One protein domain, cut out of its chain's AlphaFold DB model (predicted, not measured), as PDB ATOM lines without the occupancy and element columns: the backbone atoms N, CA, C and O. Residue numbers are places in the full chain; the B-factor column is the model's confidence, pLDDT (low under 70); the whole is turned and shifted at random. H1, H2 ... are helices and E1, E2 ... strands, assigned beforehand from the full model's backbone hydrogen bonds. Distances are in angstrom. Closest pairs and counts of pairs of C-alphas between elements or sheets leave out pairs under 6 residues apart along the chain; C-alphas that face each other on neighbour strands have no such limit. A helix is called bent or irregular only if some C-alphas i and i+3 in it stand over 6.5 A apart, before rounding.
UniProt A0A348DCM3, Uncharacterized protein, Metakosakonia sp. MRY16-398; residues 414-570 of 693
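This is residues 414 to 570 of the 693 residues of an uncharacterized protein of Metakosakonia sp. MRY16-398 (UniProt A0A348DCM3). The chain is wound in stacked turns, a short solenoid of parallel strands made by E4 to E10, and its wall is carried on at one end by the antiparallel strands E1, E2 and E3. One helix, H1, packs on this same end, with E4, E1 and E2 near it, while the long strand E7 folds back on itself with a bend of 175 degrees at residue 516. The printed part has 157 residues, with one named helix and then ten named strands along the chain, E1 to E10. The strands form one branched, twisted, mixed sheet, and the class is mostly strand. The whole is compact, with a radius of gyration of the C-alphas of 15.5 A and spans of 48 by 37 by 24 A.

The longest strand by residues, E7, holds residues 507 to 523; it bends by 175 degrees at residue 516, and its first and last C-alphas are 10.1 A apart. E5, residues 487 to 494, is 19.3 A long and bends by 77 degrees at residue 490. E9, residues 541 to 550, is 21.9 A long and bends by 99 degrees at residue 547. E1, residues 442 to 449, is 23.8 A long, E2, residues 455 to 462, is 22.5 A, and E3, residues 470 to 476, is 19.5 A. E8, residues 527 to 532, is 16.8 A long. The short strands are E4, residues 482 to 484, and E6, residues 500 to 502. H1, residues 423 to 435, is 19.9 A long; it begins at C-alpha 423 (144.429, 141.821, 157.898). E10, residues 565 to 569, is 13.7 A long and ends at C-alpha 569 (132.313, 160.448, 162.810).

E7 has E5 and E6 on one side, and E8 and E9 on the other side. Its pairing is staggered: with E8 over residues 507 to 512, with E5 over 509 to 517, with E9 over 514 to 522 and with E6 over 521 to 523. These four neighbours are parallel to it; within hydrogen-bond range are N 510 and O 529 of E8, 2.8 A, N 493 of E5 and O 515, 2.8 A, N 516 and O 543 of E9, 2.9 A, and N 522 and O 500 of E6, 2.9 A. E10 is parallel to E9 at 24 degrees, with N 544 and O 567 at 2.9 A. E4 is parallel to E6 at 25 degrees, with N 484 and O 501 at 2.8 A. E1 is parallel to E5 at 33 degrees, with N 447 and O 492 at 2.9 A. E1, E2 and E3 form a meander, each strand the antiparallel neighbour of the one before, and both its pairs are hairpins: N 446 and O 458 are 2.9 A apart, and N 457 and O 474 also 2.9 A. The edge strands are E3, E4, E8 and E10. H1 is on the sheet; its closest C-alphas to E4 are those of Gly 427 and Leu 484, 4.5 A, and to E1 those of Leu 434 and Ala 443, 6.3 A. H1 is irregular, with C-alphas 424 and 427 at 7.0 A, and 7 of 9 of its O i to N i+4 pairs are within hydrogen-bond range. E3 and E10 are apart.

The two C-alphas farthest apart, those of His 416 and Pro 557, are 48.6 A from each other. The printed part has no cut. The link from E9 to E10, residues 551 to 564, is long; in it residues 559 to 560 pair in parallel with residues 529 to 530 of E8. Residues 420 to 421 pair in parallel with residues 475 to 476 of E3. The mean pLDDT of the printed part is 85.5, and it is under 70 at residues 414 to 419, 451 to 452, 465 to 468 and 534 to 539.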
ATOM      1  N   VAL A 414     159.510 134.393 151.041       57.31
ATOM      2  CA  VAL A 414     160.150 133.777 149.866       57.31
ATOM      3  C   VAL A 414     160.673 134.918 148.990       57.31
ATOM      4  O   VAL A 414     159.927 135.858 148.735       57.31
ATOM      5  N   GLN A 415     161.927 134.844 148.531       46.44
ATOM      6  CA  GLN A 415     162.673 135.933 147.866       46.44
ATOM      7  C   GLN A 415     162.025 136.552 146.599       46.44
ATOM      8  O   GLN A 415     162.617 137.455 146.018       46.44
ATOM      9  N   HIS A 416     160.820 136.147 146.169       39.25
ATOM     10  CA  HIS A 416     160.200 136.603 144.915       39.25
ATOM     11  C   HIS A 416     158.661 136.767 144.923       39.25
ATOM     12  O   HIS A 416     158.045 136.638 143.868       39.25
ATOM     13  N   GLY A 417     158.012 137.071 146.054       47.72
ATOM     14  CA  GLY A 417     156.567 137.364 146.063       47.72
ATOM     15  C   GLY A 417     156.161 138.481 147.023       47.72
ATOM     16  O   GLY A 417     156.735 138.594 148.109       47.72
ATOM     17  N   ASP A 418     155.155 139.272 146.635       56.59
ATOM     18  CA  ASP A 418     154.438 140.158 147.556       56.59
ATOM     19  C   ASP A 418     153.837 139.295 148.669       56.59
ATOM     20  O   ASP A 418     153.081 138.356 148.408       56.59
ATOM     21  N   LEU A 419     154.227 139.556 149.917       68.38
ATOM     22  CA  LEU A 419     153.738 138.770 151.041       68.38
ATOM     23  C   LEU A 419     152.296 139.189 151.335       68.38
ATOM     24  O   LEU A 419     152.064 140.291 151.838       68.38
ATOM     25  N   GLU A 420     151.352 138.302 151.030       81.38
ATOM     26  CA  GLU A 420     149.966 138.452 151.454       81.38
ATOM     27  C   GLU A 420     149.847 138.121 152.947       81.38
ATOM     28  O   GLU A 420     150.224 137.036 153.396       81.38
ATOM     29  N   ILE A 421     149.344 139.071 153.731       87.19
ATOM     30  CA  ILE A 421     149.107 138.915 155.166       87.19
ATOM     31  C   ILE A 421     147.613 138.952 155.453       87.19
ATOM     32  O   ILE A 421     146.863 139.703 154.833       87.19
ATOM     33  N   ASN A 422     147.151 138.180 156.431       90.06
ATOM     34  CA  ASN A 422     145.787 138.349 156.920       90.06
ATOM     35  C   ASN A 422     145.669 139.703 157.641       90.06
ATOM     36  O   ASN A 422     146.500 140.018 158.498       90.06
ATOM     37  N   SER A 423     144.619 140.471 157.341       91.62
ATOM     38  CA  SER A 423     144.429 141.821 157.898       91.62
ATOM     39  C   SER A 423     144.420 141.828 159.429       91.62
ATOM     40  O   SER A 423     144.881 142.774 160.066       91.62
ATOM     41  N   SER A 424     143.981 140.729 160.050       92.00
ATOM     42  CA  SER A 424     143.922 140.622 161.506       92.00
ATOM     43  C   SER A 424     145.272 140.411 162.197       92.00
ATOM     44  O   SER A 424     145.325 140.411 163.426       92.00
ATOM     45  N   PHE A 425     146.361 140.265 161.435       92.50
ATOM     46  CA  PHE A 425     147.728 140.190 161.963       92.50
ATOM     47  C   PHE A 425     148.463 141.534 161.905       92.50
ATOM     48  O   PHE A 425     149.509 141.671 162.536       92.50
ATOM     49  N   ILE A 426     147.924 142.537 161.196       94.06
ATOM     50  CA  ILE A 426     148.580 143.838 160.985       94.06
ATOM     51  C   ILE A 426     148.951 144.500 162.318       94.06
ATOM     52  O   ILE A 426     150.105 144.882 162.504       94.06
ATOM     53  N   GLY A 427     148.012 144.596 163.267       94.00
ATOM     54  CA  GLY A 427     148.293 145.213 164.566       94.00
ATOM     55  C   GLY A 427     149.261 144.405 165.425       94.00
ATOM     56  O   GLY A 427     150.116 144.998 166.065       94.00
ATOM     57  N   ILE A 428     149.221 143.066 165.370       94.25
ATOM     58  CA  ILE A 428     150.187 142.198 166.074       94.25
ATOM     59  C   ILE A 428     151.616 142.479 165.591       94.25
ATOM     60  O   ILE A 428     152.542 142.618 166.391       94.25
ATOM     61  N   LEU A 429     151.796 142.567 164.272       94.19
ATOM     62  CA  LEU A 429     153.086 142.872 163.656       94.19
ATOM     63  C   LEU A 429     153.539 144.302 163.982       94.19
ATOM     64  O   LEU A 429     154.725 144.524 164.221       94.19
ATOM     65  N   PHE A 430     152.609 145.256 164.051       94.00
ATOM     66  CA  PHE A 430     152.915 146.637 164.423       94.00
ATOM     67  C   PHE A 430     153.319 146.775 165.889       94.00
ATOM     68  O   PHE A 430     154.336 147.397 166.182       94.00
ATOM     69  N   ASP A 431     152.596 146.125 166.797       92.00
ATOM     70  CA  ASP A 431     152.920 146.092 168.222       92.00
ATOM     71  C   ASP A 431     154.289 145.435 168.467       92.00
ATOM     72  O   ASP A 431     155.071 145.903 169.299       92.00
ATOM     73  N   SER A 432     154.626 144.393 167.696       92.12
ATOM     74  CA  SER A 432     155.964 143.794 167.698       92.12
ATOM     75  C   SER A 432     157.038 144.799 167.268       92.12
ATOM     76  O   SER A 432     158.009 144.992 168.001       92.12
ATOM     77  N   ALA A 433     156.845 145.504 166.147       90.12
ATOM     78  CA  ALA A 433     157.784 146.526 165.684       90.12
ATOM     79  C   ALA A 433     157.965 147.660 166.713       90.12
ATOM     80  O   ALA A 433     159.094 148.058 167.000       90.12
ATOM     81  N   LEU A 434     156.870 148.129 167.326       88.56
ATOM     82  CA  LEU A 434     156.895 149.151 168.377       88.56
ATOM     83  C   LEU A 434     157.691 148.703 169.608       88.56
ATOM     84  O   LEU A 434     158.410 149.508 170.196       88.56
ATOM     85  N   SER A 435     157.588 147.430 169.996       86.50
ATOM     86  CA  SER A 435     158.258 146.912 171.197       86.50
ATOM     87  C   SER A 435     159.789 146.873 171.104       86.50
ATOM     88  O   SER A 435     160.455 146.772 172.135       86.50
ATOM     89  N   LYS A 436     160.354 146.993 169.893       81.56
ATOM     90  CA  LYS A 436     161.803 147.023 169.643       81.56
ATOM     91  C   LYS A 436     162.396 148.443 169.630       81.56
ATOM     92  O   LYS A 436     163.614 148.594 169.699       81.56
ATOM     93  N   LEU A 437     161.560 149.478 169.530       82.25
ATOM     94  CA  LEU A 437     162.012 150.862 169.356       82.25
ATOM     95  C   LEU A 437     162.743 151.397 170.596       82.25
ATOM     96  O   LEU A 437     162.290 151.216 171.730       82.25
ATOM     97  N   LYS A 438     163.856 152.110 170.382       80.50
ATOM     98  CA  LYS A 438     164.585 152.821 171.439       80.50
ATOM     99  C   LYS A 438     164.002 154.222 171.647       80.50
ATOM    100  O   LYS A 438     163.109 154.692 170.943       80.50
ATOM    101  N   ILE A 439     164.519 154.920 172.656       72.62
ATOM    102  CA  ILE A 439     164.152 156.312 172.932       72.62
ATOM    103  C   ILE A 439     164.521 157.172 171.711       72.62
ATOM    104  O   ILE A 439     165.683 157.200 171.322       72.62
ATOM    105  N   ASN A 440     163.544 157.920 171.188       76.69
ATOM    106  CA  ASN A 440     163.595 158.755 169.973       76.69
ATOM    107  C   ASN A 440     163.396 158.036 168.633       76.69
ATOM    108  O   ASN A 440     163.266 158.734 167.627       76.69
ATOM    109  N   ASP A 441     163.290 156.709 168.612       84.25
ATOM    110  CA  ASP A 441     162.848 155.995 167.414       84.25
ATOM    111  C   ASP A 441     161.326 156.138 167.243       84.25
ATOM    112  O   ASP A 441     160.589 156.486 168.176       84.25
ATOM    113  N   SER A 442     160.830 155.872 166.037       84.94
ATOM    114  CA  SER A 442     159.395 155.898 165.751       84.94
ATOM    115  C   SER A 442     159.020 154.872 164.693       84.94
ATOM    116  O   SER A 442     159.744 154.715 163.715       84.94
ATOM    117  N   ALA A 443     157.850 154.254 164.837       89.50
ATOM    118  CA  ALA A 443     157.221 153.480 163.775       89.50
ATOM    119  C   ALA A 443     155.873 154.099 163.398       89.50
ATOM    120  O   ALA A 443     155.166 154.638 164.254       89.50
ATOM    121  N   THR A 444     155.534 154.022 162.115       90.50
ATOM    122  CA  THR A 444     154.247 154.449 161.561       90.50
ATOM    123  C   THR A 444     153.625 153.307 160.772       90.50
ATOM    124  O   THR A 444     154.304 152.691 159.951       90.50
ATOM    125  N   LEU A 445     152.336 153.058 161.001       94.12
ATOM    126  CA  LEU A 445     151.530 152.120 160.223       94.12
ATOM    127  C   LEU A 445     150.638 152.892 159.254       94.12
ATOM    128  O   LEU A 445     149.881 153.773 159.671       94.12
ATOM    129  N   ILE A 446     150.689 152.525 157.977       90.75
ATOM    130  CA  ILE A 446     149.816 153.063 156.935       90.75
ATOM    131  C   ILE A 446     149.081 151.910 156.251       90.75
ATOM    132  O   ILE A 446     149.702 150.954 155.796       90.75
ATOM    133  N   VAL A 447     147.756 152.014 156.150       91.50
ATOM    134  CA  VAL A 447     146.908 151.038 155.454       91.50
ATOM    135  C   VAL A 447     145.961 151.763 154.506       91.50
ATOM    136  O   VAL A 447     145.258 152.682 154.926       91.50
ATOM    137  N   ASN A 448     145.923 151.350 153.238       87.56
ATOM    138  CA  ASN A 448     145.012 151.894 152.227       87.56
ATOM    139  C   ASN A 448     144.384 150.778 151.386       87.56
ATOM    140  O   ASN A 448     145.020 149.746 151.191       87.56
ATOM    141  N   ASP A 449     143.193 151.005 150.826       81.94
ATOM    142  CA  ASP A 449     142.652 150.105 149.794       81.94
ATOM    143  C   ASP A 449     143.526 150.110 148.531       81.94
ATOM    144  O   ASP A 449     143.963 151.175 148.071       81.94
ATOM    145  N   ASP A 450     143.689 148.929 147.943       76.56
ATOM    146  CA  ASP A 450     144.288 148.701 146.630       76.56
ATOM    147  C   ASP A 450     143.221 148.401 145.554       76.56
ATOM    148  O   ASP A 450     142.028 148.242 145.844       76.56
ATOM    149  N   GLU A 451     143.643 148.345 144.291       65.94
ATOM    150  CA  GLU A 451     142.828 147.834 143.185       65.94
ATOM    151  C   GLU A 451     142.540 146.339 143.478       65.94
ATOM    152  O   GLU A 451     143.478 145.570 143.643       65.94
ATOM    153  N   ASP A 452     141.261 145.946 143.634       69.62
ATOM    154  CA  ASP A 452     140.744 144.600 144.021       69.62
ATOM    155  C   ASP A 452     140.253 144.396 145.478       69.62
ATOM    156  O   ASP A 452     140.166 143.257 145.933       69.62
ATOM    157  N   MET A 453     139.903 145.450 146.231       71.44
ATOM    158  CA  MET A 453     139.450 145.345 147.647       71.44
ATOM    159  C   MET A 453     140.477 144.718 148.608       71.44
ATOM    160  O   MET A 453     140.156 144.403 149.752       71.44
ATOM    161  N   ARG A 454     141.720 144.546 148.156       85.19
ATOM    162  CA  ARG A 454     142.863 144.202 149.001       85.19
ATOM    163  C   ARG A 454     143.367 145.448 149.714       85.19
ATOM    164  O   ARG A 454     143.048 146.570 149.320       85.19
ATOM    165  N   LEU A 455     144.180 145.262 150.750       88.56
ATOM    166  CA  LEU A 455     144.825 146.379 151.438       88.56
ATOM    167  C   LEU A 455     146.311 146.421 151.113       88.56
ATOM    168  O   LEU A 455     147.005 145.410 151.176       88.56
ATOM    169  N   HIS A 456     146.807 147.620 150.850       88.88
ATOM    170  CA  HIS A 456     148.225 147.926 150.863       88.88
ATOM    171  C   HIS A 456     148.623 148.357 152.274       88.88
ATOM    172  O   HIS A 456     148.107 149.353 152.792       88.88
ATOM    173  N   VAL A 457     149.563 147.636 152.877       91.69
ATOM    174  CA  VAL A 457     150.048 147.868 154.238       91.69
ATOM    175  C   VAL A 457     151.513 148.275 154.184       91.69
ATOM    176  O   VAL A 457     152.336 147.602 153.571       91.69
ATOM    177  N   GLU A 458     151.848 149.369 154.852       91.12
ATOM    178  CA  GLU A 458     153.193 149.932 154.897       91.12
ATOM    179  C   GLU A 458     153.591 150.220 156.346       91.12
ATOM    180  O   GLU A 458     152.865 150.873 157.100       91.12
ATOM    181  N   PHE A 459     154.770 149.732 156.714       91.50
ATOM    182  CA  PHE A 459     155.430 149.998 157.981       91.50
ATOM    183  C   PHE A 459     156.633 150.892 157.704       91.50
ATOM    184  O   PHE A 459     157.518 150.507 156.943       91.50
ATOM    185  N   ILE A 460     156.674 152.065 158.331       88.81
ATOM    186  CA  ILE A 460     157.799 153.001 158.231       88.81
ATOM    187  C   ILE A 460     158.478 153.049 159.592       88.81
ATOM    188  O   ILE A 460     157.878 153.529 160.556       88.81
ATOM    189  N   ILE A 461     159.701 152.534 159.680       87.69
ATOM    190  CA  ILE A 461     160.489 152.469 160.913       87.69
ATOM    191  C   ILE A 461     161.656 153.444 160.783       87.69
ATOM    192  O   ILE A 461     162.525 153.274 159.931       87.69
ATOM    193  N   SER A 462     161.675 154.463 161.637       82.69
ATOM    194  CA  SER A 462     162.725 155.479 161.679       82.69
ATOM    195  C   SER A 462     163.556 155.294 162.940       82.69
ATOM    196  O   SER A 462     163.040 155.487 164.046       82.69
ATOM    197  N   ASN A 463     164.836 154.976 162.767       78.94
ATOM    198  CA  ASN A 463     165.797 154.927 163.863       78.94
ATOM    199  C   ASN A 463     166.559 156.248 163.943       78.94
ATOM    200  O   ASN A 463     166.897 156.837 162.918       78.94
ATOM    201  N   SER A 464     166.897 156.699 165.150       72.31
ATOM    202  CA  SER A 464     167.600 157.976 165.339       72.31
ATOM    203  C   SER A 464     168.990 158.039 164.689       72.31
ATOM    204  O   SER A 464     169.524 159.129 164.500       72.31
ATOM    205  N   ASN A 465     169.590 156.879 164.410       67.44
ATOM    206  CA  ASN A 465     170.940 156.755 163.861       67.44
ATOM    207  C   ASN A 465     170.961 156.566 162.337       67.44
ATOM    208  O   ASN A 465     172.033 156.688 161.747       67.44
ATOM    209  N   ASP A 466     169.813 156.280 161.721       67.62
ATOM    210  CA  ASP A 466     169.721 155.993 160.291       67.62
ATOM    211  C   ASP A 466     169.378 157.280 159.525       67.62
ATOM    212  O   ASP A 466     168.545 158.079 159.960       67.62
ATOM    213  N   GLU A 467     170.026 157.506 158.377       65.38
ATOM    214  CA  GLU A 467     169.750 158.690 157.545       65.38
ATOM    215  C   GLU A 467     168.370 158.621 156.868       65.38
ATOM    216  O   GLU A 467     167.734 159.660 156.647       65.38
ATOM    217  N   GLU A 468     167.898 157.405 156.570       69.38
ATOM    218  CA  GLU A 468     166.626 157.131 155.904       69.38
ATOM    219  C   GLU A 468     165.801 156.090 156.678       69.38
ATOM    220  O   GLU A 468     166.361 155.150 157.245       69.38
ATOM    221  N   PRO A 469     164.465 156.240 156.719       79.00
ATOM    222  CA  PRO A 469     163.595 155.271 157.366       79.00
ATOM    223  C   PRO A 469     163.536 153.953 156.583       79.00
ATOM    224  O   PRO A 469     163.538 153.936 155.354       79.00
ATOM    225  N   LYS A 470     163.399 152.835 157.301       82.75
ATOM    226  CA  LYS A 470     163.137 151.522 156.707       82.75
ATOM    227  C   LYS A 470     161.649 151.403 156.381       82.75
ATOM    228  O   LYS A 470     160.817 151.382 157.288       82.75
ATOM    229  N   GLU A 471     161.322 151.295 155.096       85.81
ATOM    230  CA  GLU A 471     159.958 151.057 154.612       85.81
ATOM    231  C   GLU A 471     159.761 149.570 154.284       85.81
ATOM    232  O   GLU A 471     160.548 148.966 153.553       85.81
ATOM    233  N   ILE A 472     158.718 148.960 154.847       88.38
ATOM    234  CA  ILE A 472     158.376 147.552 154.630       88.38
ATOM    235  C   ILE A 472     156.919 147.464 154.192       88.38
ATOM    236  O   ILE A 472     156.013 147.880 154.915       88.38
ATOM    237  N   GLU A 473     156.701 146.868 153.022       88.50
ATOM    238  CA  GLU A 473     155.383 146.765 152.398       88.50
ATOM    239  C   GLU A 473     154.856 145.326 152.412       88.50
ATOM    240  O   GLU A 473     155.623 144.347 152.365       88.50
ATOM    241  N   PHE A 474     153.533 145.218 152.507       88.75
ATOM    242  CA  PHE A 474     152.759 143.986 152.438       88.75
ATOM    243  C   PHE A 474     151.445 144.239 151.692       88.75
ATOM    244  O   PHE A 474     150.888 145.339 151.746       88.75
ATOM    245  N   THR A 475     150.906 143.185 151.090       88.94
ATOM    246  CA  THR A 475     149.519 143.158 150.612       88.94
ATOM    247  C   THR A 475     148.683 142.392 151.626       88.94
ATOM    248  O   THR A 475     149.184 141.480 152.276       88.94
ATOM    249  N   SER A 476     147.415 142.741 151.801       88.50
ATOM    250  CA  SER A 476     146.525 142.044 152.723       88.50
ATOM    251  C   SER A 476     145.182 141.708 152.094       88.50
ATOM    252  O   SER A 476     144.733 142.393 151.174       88.50
ATOM    253  N   ASP A 477     144.552 140.652 152.609       81.19
ATOM    254  CA  ASP A 477     143.297 140.084 152.111       81.19
ATOM    255  C   ASP A 477     142.133 141.088 152.081       81.19
ATOM    256  O   ASP A 477     141.233 140.940 151.262       81.19
ATOM    257  N   GLY A 478     142.123 142.093 152.962       79.50
ATOM    258  CA  GLY A 478     141.083 143.127 153.061       79.50
ATOM    259  C   GLY A 478     139.734 142.665 153.615       79.50
ATOM    260  O   GLY A 478     138.999 143.475 154.170       79.50
ATOM    261  N   TYR A 479     139.429 141.365 153.572       79.75
ATOM    262  CA  TYR A 479     138.173 140.811 154.099       79.75
ATOM    263  C   TYR A 479     138.170 140.594 155.617       79.75
ATOM    264  O   TYR A 479     137.109 140.575 156.243       79.75
ATOM    265  N   SER A 480     139.338 140.369 156.219       87.31
ATOM    266  CA  SER A 480     139.461 140.210 157.671       87.31
ATOM    267  C   SER A 480     139.512 141.587 158.343       87.31
ATOM    268  O   SER A 480     140.033 142.534 157.764       87.31
ATOM    269  N   SER A 481     139.013 141.718 159.577       92.69
ATOM    270  CA  SER A 481     139.147 142.982 160.318       92.69
ATOM    271  C   SER A 481     140.602 143.232 160.722       92.69
ATOM    272  O   SER A 481     141.291 142.311 161.173       92.69
ATOM    273  N   ILE A 482     141.050 144.480 160.602       95.69
ATOM    274  CA  ILE A 482     142.315 144.967 161.150       95.69
ATOM    275  C   ILE A 482     142.169 145.074 162.669       95.69
ATOM    276  O   ILE A 482     141.414 145.910 163.164       95.69
ATOM    277  N   VAL A 483     142.905 144.244 163.409       94.25
ATOM    278  CA  VAL A 483     142.863 144.229 164.878       94.25
ATOM    279  C   VAL A 483     144.067 144.984 165.439       94.25
ATOM    280  O   VAL A 483     145.199 144.595 165.162       94.25
ATOM    281  N   LEU A 484     143.826 146.038 166.220       94.50
ATOM    282  CA  LEU A 484     144.837 146.881 166.874       94.50
ATOM    283  C   LEU A 484     144.854 146.653 168.394       94.50
ATOM    284  O   LEU A 484     143.816 146.359 168.984       94.50
ATOM    285  N   GLY A 485     146.013 146.815 169.038       90.12
ATOM    286  CA  GLY A 485     146.178 146.626 170.482       90.12
ATOM    287  C   GLY A 485     145.442 147.650 171.367       90.12
ATOM    288  O   GLY A 485     144.681 148.499 170.908       90.12
ATOM    289  N   THR A 486     145.693 147.595 172.679       89.12
ATOM    290  CA  THR A 486     145.075 148.493 173.683       89.12
ATOM    291  C   THR A 486     145.820 149.820 173.870       89.12
ATOM    292  O   THR A 486     145.348 150.707 174.584       89.12
ATOM    293  N   LYS A 487     146.988 149.972 173.236       90.81
ATOM    294  CA  LYS A 487     147.798 151.194 173.208       90.81
ATOM    295  C   LYS A 487     148.219 151.462 171.771       90.81
ATOM    296  O   LYS A 487     149.088 150.772 171.258       90.81
ATOM    297  N   VAL A 488     147.608 152.451 171.131       92.81
ATOM    298  CA  VAL A 488     147.776 152.688 169.688       92.81
ATOM    299  C   VAL A 488     148.234 154.114 169.444       92.81
ATOM    300  O   VAL A 488     147.685 155.037 170.034       92.81
ATOM    301  N   GLY A 489     149.213 154.305 168.563       90.94
ATOM    302  CA  GLY A 489     149.650 155.619 168.092       90.94
ATOM    303  C   GLY A 489     150.390 155.523 166.764       90.94
ATOM    304  O   GLY A 489     150.835 154.439 166.394       90.94
ATOM    305  N   ASN A 490     150.498 156.640 166.039       89.38
ATOM    306  CA  ASN A 490     151.105 156.701 164.700       89.38
ATOM    307  C   ASN A 490     150.480 155.718 163.692       89.38
ATOM    308  O   ASN A 490     151.179 155.059 162.920       89.38
ATOM    309  N   VAL A 491     149.148 155.631 163.694       93.12
ATOM    310  CA  VAL A 491     148.380 154.751 162.801       93.12
ATOM    311  C   VAL A 491     147.522 155.574 161.844       93.12
ATOM    312  O   VAL A 491     146.757 156.443 162.266       93.12
ATOM    313  N   PHE A 492     147.630 155.266 160.552       90.50
ATOM    314  CA  PHE A 492     146.874 155.889 159.470       90.50
ATOM    315  C   PHE A 492     146.196 154.808 158.625       90.50
ATOM    316  O   PHE A 492     146.819 154.213 157.750       90.50
ATOM    317  N   ILE A 493     144.919 154.548 158.884       92.19
ATOM    318  CA  ILE A 493     144.126 153.550 158.165       92.19
ATOM    319  C   ILE A 493     143.063 154.282 157.353       92.19
ATOM    320  O   ILE A 493     142.285 155.057 157.902       92.19
ATOM    321  N   ASN A 494     143.019 154.037 156.050       87.06
ATOM    322  CA  ASN A 494     142.004 154.582 155.162       87.06
ATOM    323  C   ASN A 494     141.514 153.495 154.207       87.06
ATOM    324  O   ASN A 494     142.066 153.302 153.122       87.06
ATOM    325  N   THR A 495     140.479 152.788 154.639       85.69
ATOM    326  CA  THR A 495     139.872 151.680 153.911       85.69
ATOM    327  C   THR A 495     138.360 151.843 153.844       85.69
ATOM    328  O   THR A 495     137.723 152.317 154.781       85.69
ATOM    329  N   GLU A 496     137.778 151.472 152.715       80.12
ATOM    330  CA  GLU A 496     136.330 151.354 152.522       80.12
ATOM    331  C   GLU A 496     135.882 149.883 152.529       80.12
ATOM    332  O   GLU A 496     134.687 149.606 152.520       80.12
ATOM    333  N   SER A 497     136.837 148.945 152.528       80.31
ATOM    334  CA  SER A 497     136.604 147.507 152.356       80.31
ATOM    335  C   SER A 497     136.746 146.686 153.640       80.31
ATOM    336  O   SER A 497     136.175 145.598 153.715       80.31
ATOM    337  N   SER A 498     137.457 147.200 154.651       90.19
ATOM    338  CA  SER A 498     137.777 146.459 155.874       90.19
ATOM    339  C   SER A 498     137.266 147.136 157.153       90.19
ATOM    340  O   SER A 498     137.155 148.363 157.256       90.19
ATOM    341  N   ASP A 499     136.986 146.302 158.152       95.25
ATOM    342  CA  ASP A 499     136.628 146.706 159.510       95.25
ATOM    343  C   ASP A 499     137.883 146.946 160.354       95.25
ATOM    344  O   ASP A 499     138.862 146.204 160.245       95.25
ATOM    345  N   VAL A 500     137.826 147.881 161.299       96.75
ATOM    346  CA  VAL A 500     138.880 148.086 162.303       96.75
ATOM    347  C   VAL A 500     138.341 147.774 163.694       96.75
ATOM    348  O   VAL A 500     137.310 148.296 164.114       96.75
ATOM    349  N   GLU A 501     139.064 146.945 164.439       95.56
ATOM    350  CA  GLU A 501     138.733 146.565 165.808       95.56
ATOM    351  C   GLU A 501     139.908 146.836 166.747       95.56
ATOM    352  O   GLU A 501     141.054 146.514 166.442       95.56
ATOM    353  N   PHE A 502     139.622 147.391 167.924       93.88
ATOM    354  CA  PHE A 502     140.580 147.415 169.027       93.88
ATOM    355  C   PHE A 502     140.366 146.209 169.940       93.88
ATOM    356  O   PHE A 502     139.225 145.889 170.290       93.88
ATOM    357  N   VAL A 503     141.461 145.572 170.363       90.00
ATOM    358  CA  VAL A 503     141.445 144.469 171.332       90.00
ATOM    359  C   VAL A 503     140.647 144.874 172.567       90.00
ATOM    360  O   VAL A 503     140.848 145.949 173.133       90.00
ATOM    361  N   SER A 504     139.742 143.994 172.997       87.44
ATOM    362  CA  SER A 504     138.936 144.238 174.189       87.44
ATOM    363  C   SER A 504     139.801 144.270 175.449       87.44
ATOM    364  O   SER A 504     140.704 143.458 175.633       87.44
ATOM    365  N   GLY A 505     139.495 145.202 176.344       84.81
ATOM    366  CA  GLY A 505     140.200 145.374 177.608       84.81
ATOM    367  C   GLY A 505     139.563 146.473 178.445       84.81
ATOM    368  O   GLY A 505     138.710 147.209 177.954       84.81
ATOM    369  N   GLU A 506     139.986 146.624 179.700       87.25
ATOM    370  CA  GLU A 506     139.411 147.632 180.608       87.25
ATOM    371  C   GLU A 506     139.590 149.071 180.094       87.25
ATOM    372  O   GLU A 506     138.767 149.952 180.360       87.25
ATOM    373  N   GLN A 507     140.678 149.321 179.363       91.75
ATOM    374  CA  GLN A 507     141.062 150.649 178.910       91.75
ATOM    375  C   GLN A 507     141.762 150.603 177.547       91.75
ATOM    376  O   GLN A 507     142.702 149.834 177.358       91.75
ATOM    377  N   LEU A 508     141.347 151.498 176.649       94.00
ATOM    378  CA  LEU A 508     141.997 151.794 175.373       94.00
ATOM    379  C   LEU A 508     142.723 153.145 175.469       94.00
ATOM    380  O   LEU A 508     142.111 154.167 175.792       94.00
ATOM    381  N   GLU A 509     144.029 153.157 175.199       95.12
ATOM    382  CA  GLU A 509     144.846 154.370 175.122       95.12
ATOM    383  C   GLU A 509     145.207 154.700 173.671       95.12
ATOM    384  O   GLU A 509     145.860 153.916 172.983       95.12
ATOM    385  N   LEU A 510     144.818 155.892 173.226       95.62
ATOM    386  CA  LEU A 510     145.125 156.422 171.904       95.62
ATOM    387  C   LEU A 510     146.132 157.566 172.028       95.62
ATOM    388  O   LEU A 510     145.902 158.538 172.750       95.62
ATOM    389  N   PHE A 511     147.241 157.450 171.313       92.31
ATOM    390  CA  PHE A 511     148.337 158.401 171.288       92.31
ATOM    391  C   PHE A 511     148.364 159.106 169.932       92.31
ATOM    392  O   PHE A 511     148.650 158.483 168.911       92.31
ATOM    393  N   SER A 512     148.046 160.400 169.903       86.25
ATOM    394  CA  SER A 512     148.076 161.186 168.666       86.25
ATOM    395  C   SER A 512     149.488 161.236 168.061       86.25
ATOM    396  O   SER A 512     150.438 161.371 168.839       86.25
ATOM    397  N   PRO A 513     149.633 161.249 166.722       87.38
ATOM    398  CA  PRO A 513     148.565 161.299 165.717       87.38
ATOM    399  C   PRO A 513     147.959 159.932 165.355       87.38
ATOM    400  O   PRO A 513     148.664 158.935 165.208       87.38
ATOM    401  N   ILE A 514     146.637 159.910 165.140       90.50
ATOM    402  CA  ILE A 514     145.903 158.756 164.589       90.50
ATOM    403  C   ILE A 514     144.852 159.254 163.597       90.50
ATOM    404  O   ILE A 514     144.146 160.225 163.874       90.50
ATOM    405  N   SER A 515     144.711 158.569 162.463       89.56
ATOM    406  CA  SER A 515     143.607 158.783 161.522       89.56
ATOM    407  C   SER A 515     143.104 157.435 161.022       89.56
ATOM    408  O   SER A 515     143.838 156.717 160.347       89.56
ATOM    409  N   ILE A 516     141.881 157.063 161.389       93.81
ATOM    410  CA  ILE A 516     141.254 155.800 160.995       93.81
ATOM    411  C   ILE A 516     139.946 156.121 160.275       93.81
ATOM    412  O   ILE A 516     139.078 156.775 160.840       93.81
ATOM    413  N   SER A 517     139.815 155.647 159.040       90.00
ATOM    414  CA  SER A 517     138.595 155.628 158.237       90.00
ATOM    415  C   SER A 517     138.386 154.193 157.757       90.00
ATOM    416  O   SER A 517     139.278 153.644 157.113       90.00
ATOM    417  N   CYS A 518     137.254 153.585 158.112       91.94
ATOM    418  CA  CYS A 518     136.958 152.163 157.878       91.94
ATOM    419  C   CYS A 518     135.464 151.922 157.605       91.94
ATOM    420  O   CYS A 518     134.660 152.850 157.740       91.94
ATOM    421  N   ASP A 519     135.066 150.696 157.246       90.69
ATOM    422  CA  ASP A 519     133.635 150.379 157.121       90.69
ATOM    423  C   ASP A 519     132.963 150.292 158.499       90.69
ATOM    424  O   ASP A 519     132.096 151.110 158.825       90.69
ATOM    425  N   CYS A 520     133.397 149.357 159.347       95.50
ATOM    426  CA  CYS A 520     132.954 149.264 160.736       95.50
ATOM    427  C   CYS A 520     134.105 149.486 161.722       95.50
ATOM    428  O   CYS A 520     135.145 148.835 161.630       95.50
ATOM    429  N   LEU A 521     133.882 150.343 162.725       96.94
ATOM    430  CA  LEU A 521     134.784 150.534 163.861       96.94
ATOM    431  C   LEU A 521     134.239 149.838 165.112       96.94
ATOM    432  O   LEU A 521     133.120 150.126 165.543       96.94
ATOM    433  N   ARG A 522     135.048 148.965 165.723       96.62
ATOM    434  CA  ARG A 522     134.723 148.256 166.970       96.62
ATOM    435  C   ARG A 522     135.605 148.712 168.125       96.62
ATOM    436  O   ARG A 522     136.827 148.568 168.076       96.62
ATOM    437  N   ILE A 523     134.978 149.220 169.188       95.00
ATOM    438  CA  ILE A 523     135.653 149.560 170.451       95.00
ATOM    439  C   ILE A 523     135.006 148.758 171.579       95.00
ATOM    440  O   ILE A 523     133.853 148.992 171.935       95.00
ATOM    441  N   ASN A 524     135.766 147.838 172.170       90.25
ATOM    442  CA  ASN A 524     135.307 146.945 173.237       90.25
ATOM    443  C   ASN A 524     136.053 147.213 174.556       90.25
ATOM    444  O   ASN A 524     136.589 146.292 175.180       90.25
ATOM    445  N   SER A 525     136.094 148.489 174.956       90.62
ATOM    446  CA  SER A 525     136.711 148.957 176.202       90.62
ATOM    447  C   SER A 525     135.842 149.987 176.910       90.62
ATOM    448  O   SER A 525     135.372 150.939 176.290       90.62
ATOM    449  N   GLU A 526     135.683 149.848 178.227       89.69
ATOM    450  CA  GLU A 526     134.862 150.759 179.036       89.69
ATOM    451  C   GLU A 526     135.442 152.179 179.118       89.69
ATOM    452  O   GLU A 526     134.698 153.155 179.263       89.69
ATOM    453  N   LYS A 527     136.775 152.311 179.073       93.56
ATOM    454  CA  LYS A 527     137.491 153.588 179.192       93.56
ATOM    455  C   LYS A 527     138.302 153.874 177.936       93.56
ATOM    456  O   LYS A 527     139.219 153.125 177.613       93.56
ATOM    457  N   LEU A 528     138.033 155.008 177.294       95.94
ATOM    458  CA  LEU A 528     138.854 155.546 176.208       95.94
ATOM    459  C   LEU A 528     139.672 156.738 176.714       95.94
ATOM    460  O   LEU A 528     139.096 157.700 177.224       95.94
ATOM    461  N   ILE A 529     140.998 156.699 176.567       96.44
ATOM    462  CA  ILE A 529     141.894 157.800 176.948       96.44
ATOM    463  C   ILE A 529     142.700 158.260 175.738       96.44
ATOM    464  O   ILE A 529     143.387 157.458 175.116       96.44
ATOM    465  N   VAL A 530     142.678 159.563 175.460       95.44
ATOM    466  CA  VAL A 530     143.455 160.182 174.378       95.44
ATOM    467  C   VAL A 530     144.600 161.010 174.959       95.44
ATOM    468  O   VAL A 530     144.388 161.827 175.861       95.44
ATOM    469  N   LYS A 531     145.818 160.776 174.466       93.31
ATOM    470  CA  LYS A 531     147.078 161.393 174.909       93.31
ATOM    471  C   LYS A 531     147.902 161.853 173.702       93.31
ATOM    472  O   LYS A 531     147.702 161.371 172.592       93.31
ATOM    473  N   SER A 532     148.861 162.747 173.937       84.88
ATOM    474  CA  SER A 532     149.840 163.172 172.932       84.88
ATOM    475  C   SER A 532     151.201 162.568 173.252       84.88
ATOM    476  O   SER A 532     151.579 162.498 174.426       84.88
ATOM    477  N   VAL A 533     151.923 162.120 172.219       70.19
ATOM    478  CA  VAL A 533     153.263 161.525 172.349       70.19
ATOM    479  C   VAL A 533     154.310 162.597 172.674       70.19
ATOM    480  O   VAL A 533     155.219 162.338 173.465       70.19
ATOM    481  N   LYS A 534     154.182 163.818 172.125       64.81
ATOM    482  CA  LYS A 534     155.137 164.927 172.321       64.81
ATOM    483  C   LYS A 534     154.435 166.284 172.418       64.81
ATOM    484  O   LYS A 534     153.442 166.538 171.749       64.81
ATOM    485  N   LYS A 535     154.987 167.190 173.237       50.38
ATOM    486  CA  LYS A 535     154.440 168.548 173.443       50.38
ATOM    487  C   LYS A 535     154.569 169.475 172.221       50.38
ATOM    488  O   LYS A 535     153.822 170.443 172.165       50.38
ATOM    489  N   ASP A 536     155.454 169.159 171.270       47.97
ATOM    490  CA  ASP A 536     155.848 170.050 170.163       47.97
ATOM    491  C   ASP A 536     155.578 169.469 168.753       47.97
ATOM    492  O   ASP A 536     156.099 169.978 167.761       47.97
ATOM    493  N   GLU A 537     154.783 168.397 168.623       54.28
ATOM    494  CA  GLU A 537     154.382 167.877 167.306       54.28
ATOM    495  C   GLU A 537     153.208 168.674 166.715       54.28
ATOM    496  O   GLU A 537     152.234 168.983 167.399       54.28
ATOM    497  N   GLY A 538     153.280 168.986 165.416       54.56
ATOM    498  CA  GLY A 538     152.272 169.798 164.722       54.56
ATOM    499  C   GLY A 538     150.911 169.119 164.513       54.56
ATOM    500  O   GLY A 538     149.965 169.797 164.122       54.56
ATOM    501  N   ASN A 539     150.789 167.806 164.755       66.44
ATOM    502  CA  ASN A 539     149.525 167.071 164.645       66.44
ATOM    503  C   ASN A 539     149.209 166.307 165.940       66.44
ATOM    504  O   ASN A 539     149.751 165.238 166.197       66.44
ATOM    505  N   THR A 540     148.279 166.850 166.721       78.81
ATOM    506  CA  THR A 540     147.851 166.337 168.033       78.81
ATOM    507  C   THR A 540     146.487 165.638 167.991       78.81
ATOM    508  O   THR A 540     145.873 165.381 169.031       78.81
ATOM    509  N   SER A 541     145.991 165.338 166.787       83.75
ATOM    510  CA  SER A 541     144.634 164.834 166.577       83.75
ATOM    511  C   SER A 541     144.556 163.305 166.527       83.75
ATOM    512  O   SER A 541     145.412 162.624 165.955       83.75
ATOM    513  N   VAL A 542     143.493 162.772 167.121       91.06
ATOM    514  CA  VAL A 542     142.994 161.411 166.925       91.06
ATOM    515  C   VAL A 542     141.663 161.514 166.197       91.06
ATOM    516  O   VAL A 542     140.717 162.110 166.711       91.06
ATOM    517  N   ILE A 543     141.595 160.953 164.993       89.69
ATOM    518  CA  ILE A 543     140.405 160.988 164.141       89.69
ATOM    519  C   ILE A 543     139.925 159.565 163.889       89.69
ATOM    520  O   ILE A 543     140.689 158.737 163.396       89.69
ATOM    521  N   LEU A 544     138.661 159.301 164.218       93.31
ATOM    522  CA  LEU A 544     138.014 158.006 164.043       93.31
ATOM    523  C   LEU A 544     136.741 158.171 163.210       93.31
ATOM    524  O   LEU A 544     135.783 158.816 163.635       93.31
ATOM    525  N   GLU A 545     136.722 157.576 162.026       90.50
ATOM    526  CA  GLU A 545     135.618 157.650 161.077       90.50
ATOM    527  C   GLU A 545     135.196 156.247 160.643       90.50
ATOM    528  O   GLU A 545     136.037 155.400 160.330       90.50
ATOM    529  N   ALA A 546     133.887 156.002 160.604       92.25
ATOM    530  CA  ALA A 546     133.347 154.738 160.127       92.25
ATOM    531  C   ALA A 546     131.933 154.880 159.560       92.25
ATOM    532  O   ALA A 546     131.161 155.740 159.989       92.25
ATOM    533  N   ASN A 547     131.562 153.994 158.635       90.12
ATOM    534  CA  ASN A 547     130.171 153.875 158.188       90.12
ATOM    535  C   ASN A 547     129.290 153.267 159.284       90.12
ATOM    536  O   ASN A 547     128.092 153.544 159.350       90.12
ATOM    537  N   ARG A 548     129.877 152.429 160.144       93.56
ATOM    538  CA  ARG A 548     129.211 151.763 161.265       93.56
ATOM    539  C   ARG A 548     130.095 151.785 162.505       93.56
ATOM    540  O   ARG A 548     131.311 151.651 162.422       93.56
ATOM    541  N   PHE A 549     129.466 151.932 163.662       94.94
ATOM    542  CA  PHE A 549     130.129 151.833 164.955       94.94
ATOM    543  C   PHE A 549     129.470 150.732 165.781       94.94
ATOM    544  O   PHE A 549     128.249 150.721 165.940       94.94
ATOM    545  N   GLU A 550     130.281 149.825 166.316       94.75
ATOM    546  CA  GLU A 550     129.833 148.684 167.108       94.75
ATOM    547  C   GLU A 550     130.593 148.630 168.440       94.75
ATOM    548  O   GLU A 550     131.800 148.865 168.520       94.75
ATOM    549  N   SER A 551     129.876 148.306 169.515       91.75
ATOM    550  CA  SER A 551     130.475 148.040 170.819       91.75
ATOM    551  C   SER A 551     129.640 147.027 171.584       91.75
ATOM    552  O   SER A 551     128.416 147.152 171.665       91.75
ATOM    553  N   ASN A 552     130.309 146.039 172.174       87.06
ATOM    554  CA  ASN A 552     129.675 145.023 173.013       87.06
ATOM    555  C   ASN A 552     129.577 145.447 174.490       87.06
ATOM    556  O   ASN A 552     129.092 144.677 175.319       87.06
ATOM    557  N   GLN A 553     130.055 146.645 174.840       82.94
ATOM    558  CA  GLN A 553     130.087 147.164 176.208       82.94
ATOM    559  C   GLN A 553     129.625 148.623 176.256       82.94
ATOM    560  O   GLN A 553     129.607 149.333 175.254       82.94
ATOM    561  N   THR A 554     129.236 149.093 177.443       85.50
ATOM    562  CA  THR A 554     128.932 150.519 177.621       85.50
ATOM    563  C   THR A 554     130.239 151.302 177.701       85.50
ATOM    564  O   THR A 554     131.049 151.068 178.593       85.50
ATOM    565  N   ILE A 555     130.431 152.246 176.782       88.12
ATOM    566  CA  ILE A 555     131.621 153.100 176.737       88.12
ATOM    567  C   ILE A 555     131.367 154.366 177.561       88.12
ATOM    568  O   ILE A 555     130.362 155.055 177.371       88.12
ATOM    569  N   ASN A 556     132.281 154.690 178.477       90.62
ATOM    570  CA  ASN A 556     132.252 155.962 179.200       90.62
ATOM    571  C   ASN A 556     132.684 157.126 178.290       90.62
ATOM    572  O   ASN A 556     133.439 156.906 177.343       90.62
ATOM    573  N   PRO A 557     132.295 158.378 178.599       92.44
ATOM    574  CA  PRO A 557     132.822 159.563 177.926       92.44
ATOM    575  C   PRO A 557     134.350 159.525 177.781       92.44
ATOM    576  O   PRO A 557     135.043 159.409 178.798       92.44
ATOM    577  N   PRO A 558     134.877 159.619 176.545       95.31
ATOM    578  CA  PRO A 558     136.312 159.656 176.305       95.31
ATOM    579  C   PRO A 558     137.033 160.718 177.143       95.31
ATOM    580  O   PRO A 558     136.608 161.870 177.232       95.31
ATOM    581  N   LEU A 559     138.165 160.337 177.735       95.81
ATOM    582  CA  LEU A 559     139.027 161.232 178.499       95.81
ATOM    583  C   LEU A 559     140.161 161.754 177.615       95.81
ATOM    584  O   LEU A 559     141.168 161.073 177.413       95.81
ATOM    585  N   VAL A 560     140.030 162.986 177.131       94.06
ATOM    586  CA  VAL A 560     141.063 163.650 176.323       94.06
ATOM    587  C   VAL A 560     141.999 164.455 177.227       94.06
ATOM    588  O   VAL A 560     141.557 165.318 177.989       94.06
ATOM    589  N   ARG A 561     143.302 164.149 177.201       93.00
ATOM    590  CA  ARG A 561     144.319 164.864 177.989       93.00
ATOM    591  C   ARG A 561     144.726 166.186 177.319       93.00
ATOM    592  O   ARG A 561     144.636 166.300 176.100       93.00
ATOM    593  N   PRO A 562     145.203 167.182 178.095       87.19
ATOM    594  CA  PRO A 562     145.691 168.438 177.534       87.19
ATOM    595  C   PRO A 562     146.773 168.211 176.472       87.19
ATOM    596  O   PRO A 562     147.706 167.444 176.704       87.19
ATOM    597  N   GLY A 563     146.656 168.911 175.342       82.44
ATOM    598  CA  GLY A 563     147.572 168.772 174.207       82.44
ATOM    599  C   GLY A 563     147.159 167.714 173.181       82.44
ATOM    600  O   GLY A 563     147.947 167.442 172.283       82.44
ATOM    601  N   SER A 564     145.958 167.143 173.294       87.31
ATOM    602  CA  SER A 564     145.379 166.219 172.313       87.31
ATOM    603  C   SER A 564     143.962 166.608 171.935       87.31
ATOM    604  O   SER A 564     143.248 167.228 172.722       87.31
ATOM    605  N   GLU A 565     143.542 166.176 170.751       89.38
ATOM    606  CA  GLU A 565     142.190 166.372 170.233       89.38
ATOM    607  C   GLU A 565     141.597 165.034 169.783       89.38
ATOM    608  O   GLU A 565     142.314 164.178 169.265       89.38
ATOM    609  N   LEU A 566     140.289 164.851 169.982       91.31
ATOM    610  CA  LEU A 566     139.548 163.675 169.527       91.31
ATOM    611  C   LEU A 566     138.392 164.117 168.636       91.31
ATOM    612  O   LEU A 566     137.558 164.916 169.062       91.31
ATOM    613  N   TYR A 567     138.323 163.526 167.448       90.62
ATOM    614  CA  TYR A 567     137.240 163.718 166.497       90.62
ATOM    615  C   TYR A 567     136.659 162.367 166.096       90.62
ATOM    616  O   TYR A 567     137.399 161.452 165.731       90.62
ATOM    617  N   VAL A 568     135.333 162.252 166.153       91.12
ATOM    618  CA  VAL A 568     134.616 161.023 165.802       91.12
ATOM    619  C   VAL A 568     133.516 161.277 164.779       91.12
ATOM    620  O   VAL A 568     132.834 162.304 164.827       91.12
ATOM    621  N   ASN A 569     133.319 160.333 163.860       89.31
ATOM    622  CA  ASN A 569     132.313 160.448 162.810       89.31
ATOM    623  C   ASN A 569     131.767 159.081 162.368       89.31
ATOM    624  O   ASN A 569     132.461 158.298 161.729       89.31
ATOM    625  N   TRP A 570     130.504 158.821 162.694       90.44
ATOM    626  CA  TRP A 570     129.714 157.675 162.239       90.44
ATOM    627  C   TRP A 570     128.227 157.986 162.440       90.44
ATOM    628  O   TRP A 570     127.890 158.899 163.212       90.44
TER     629      TRP A 570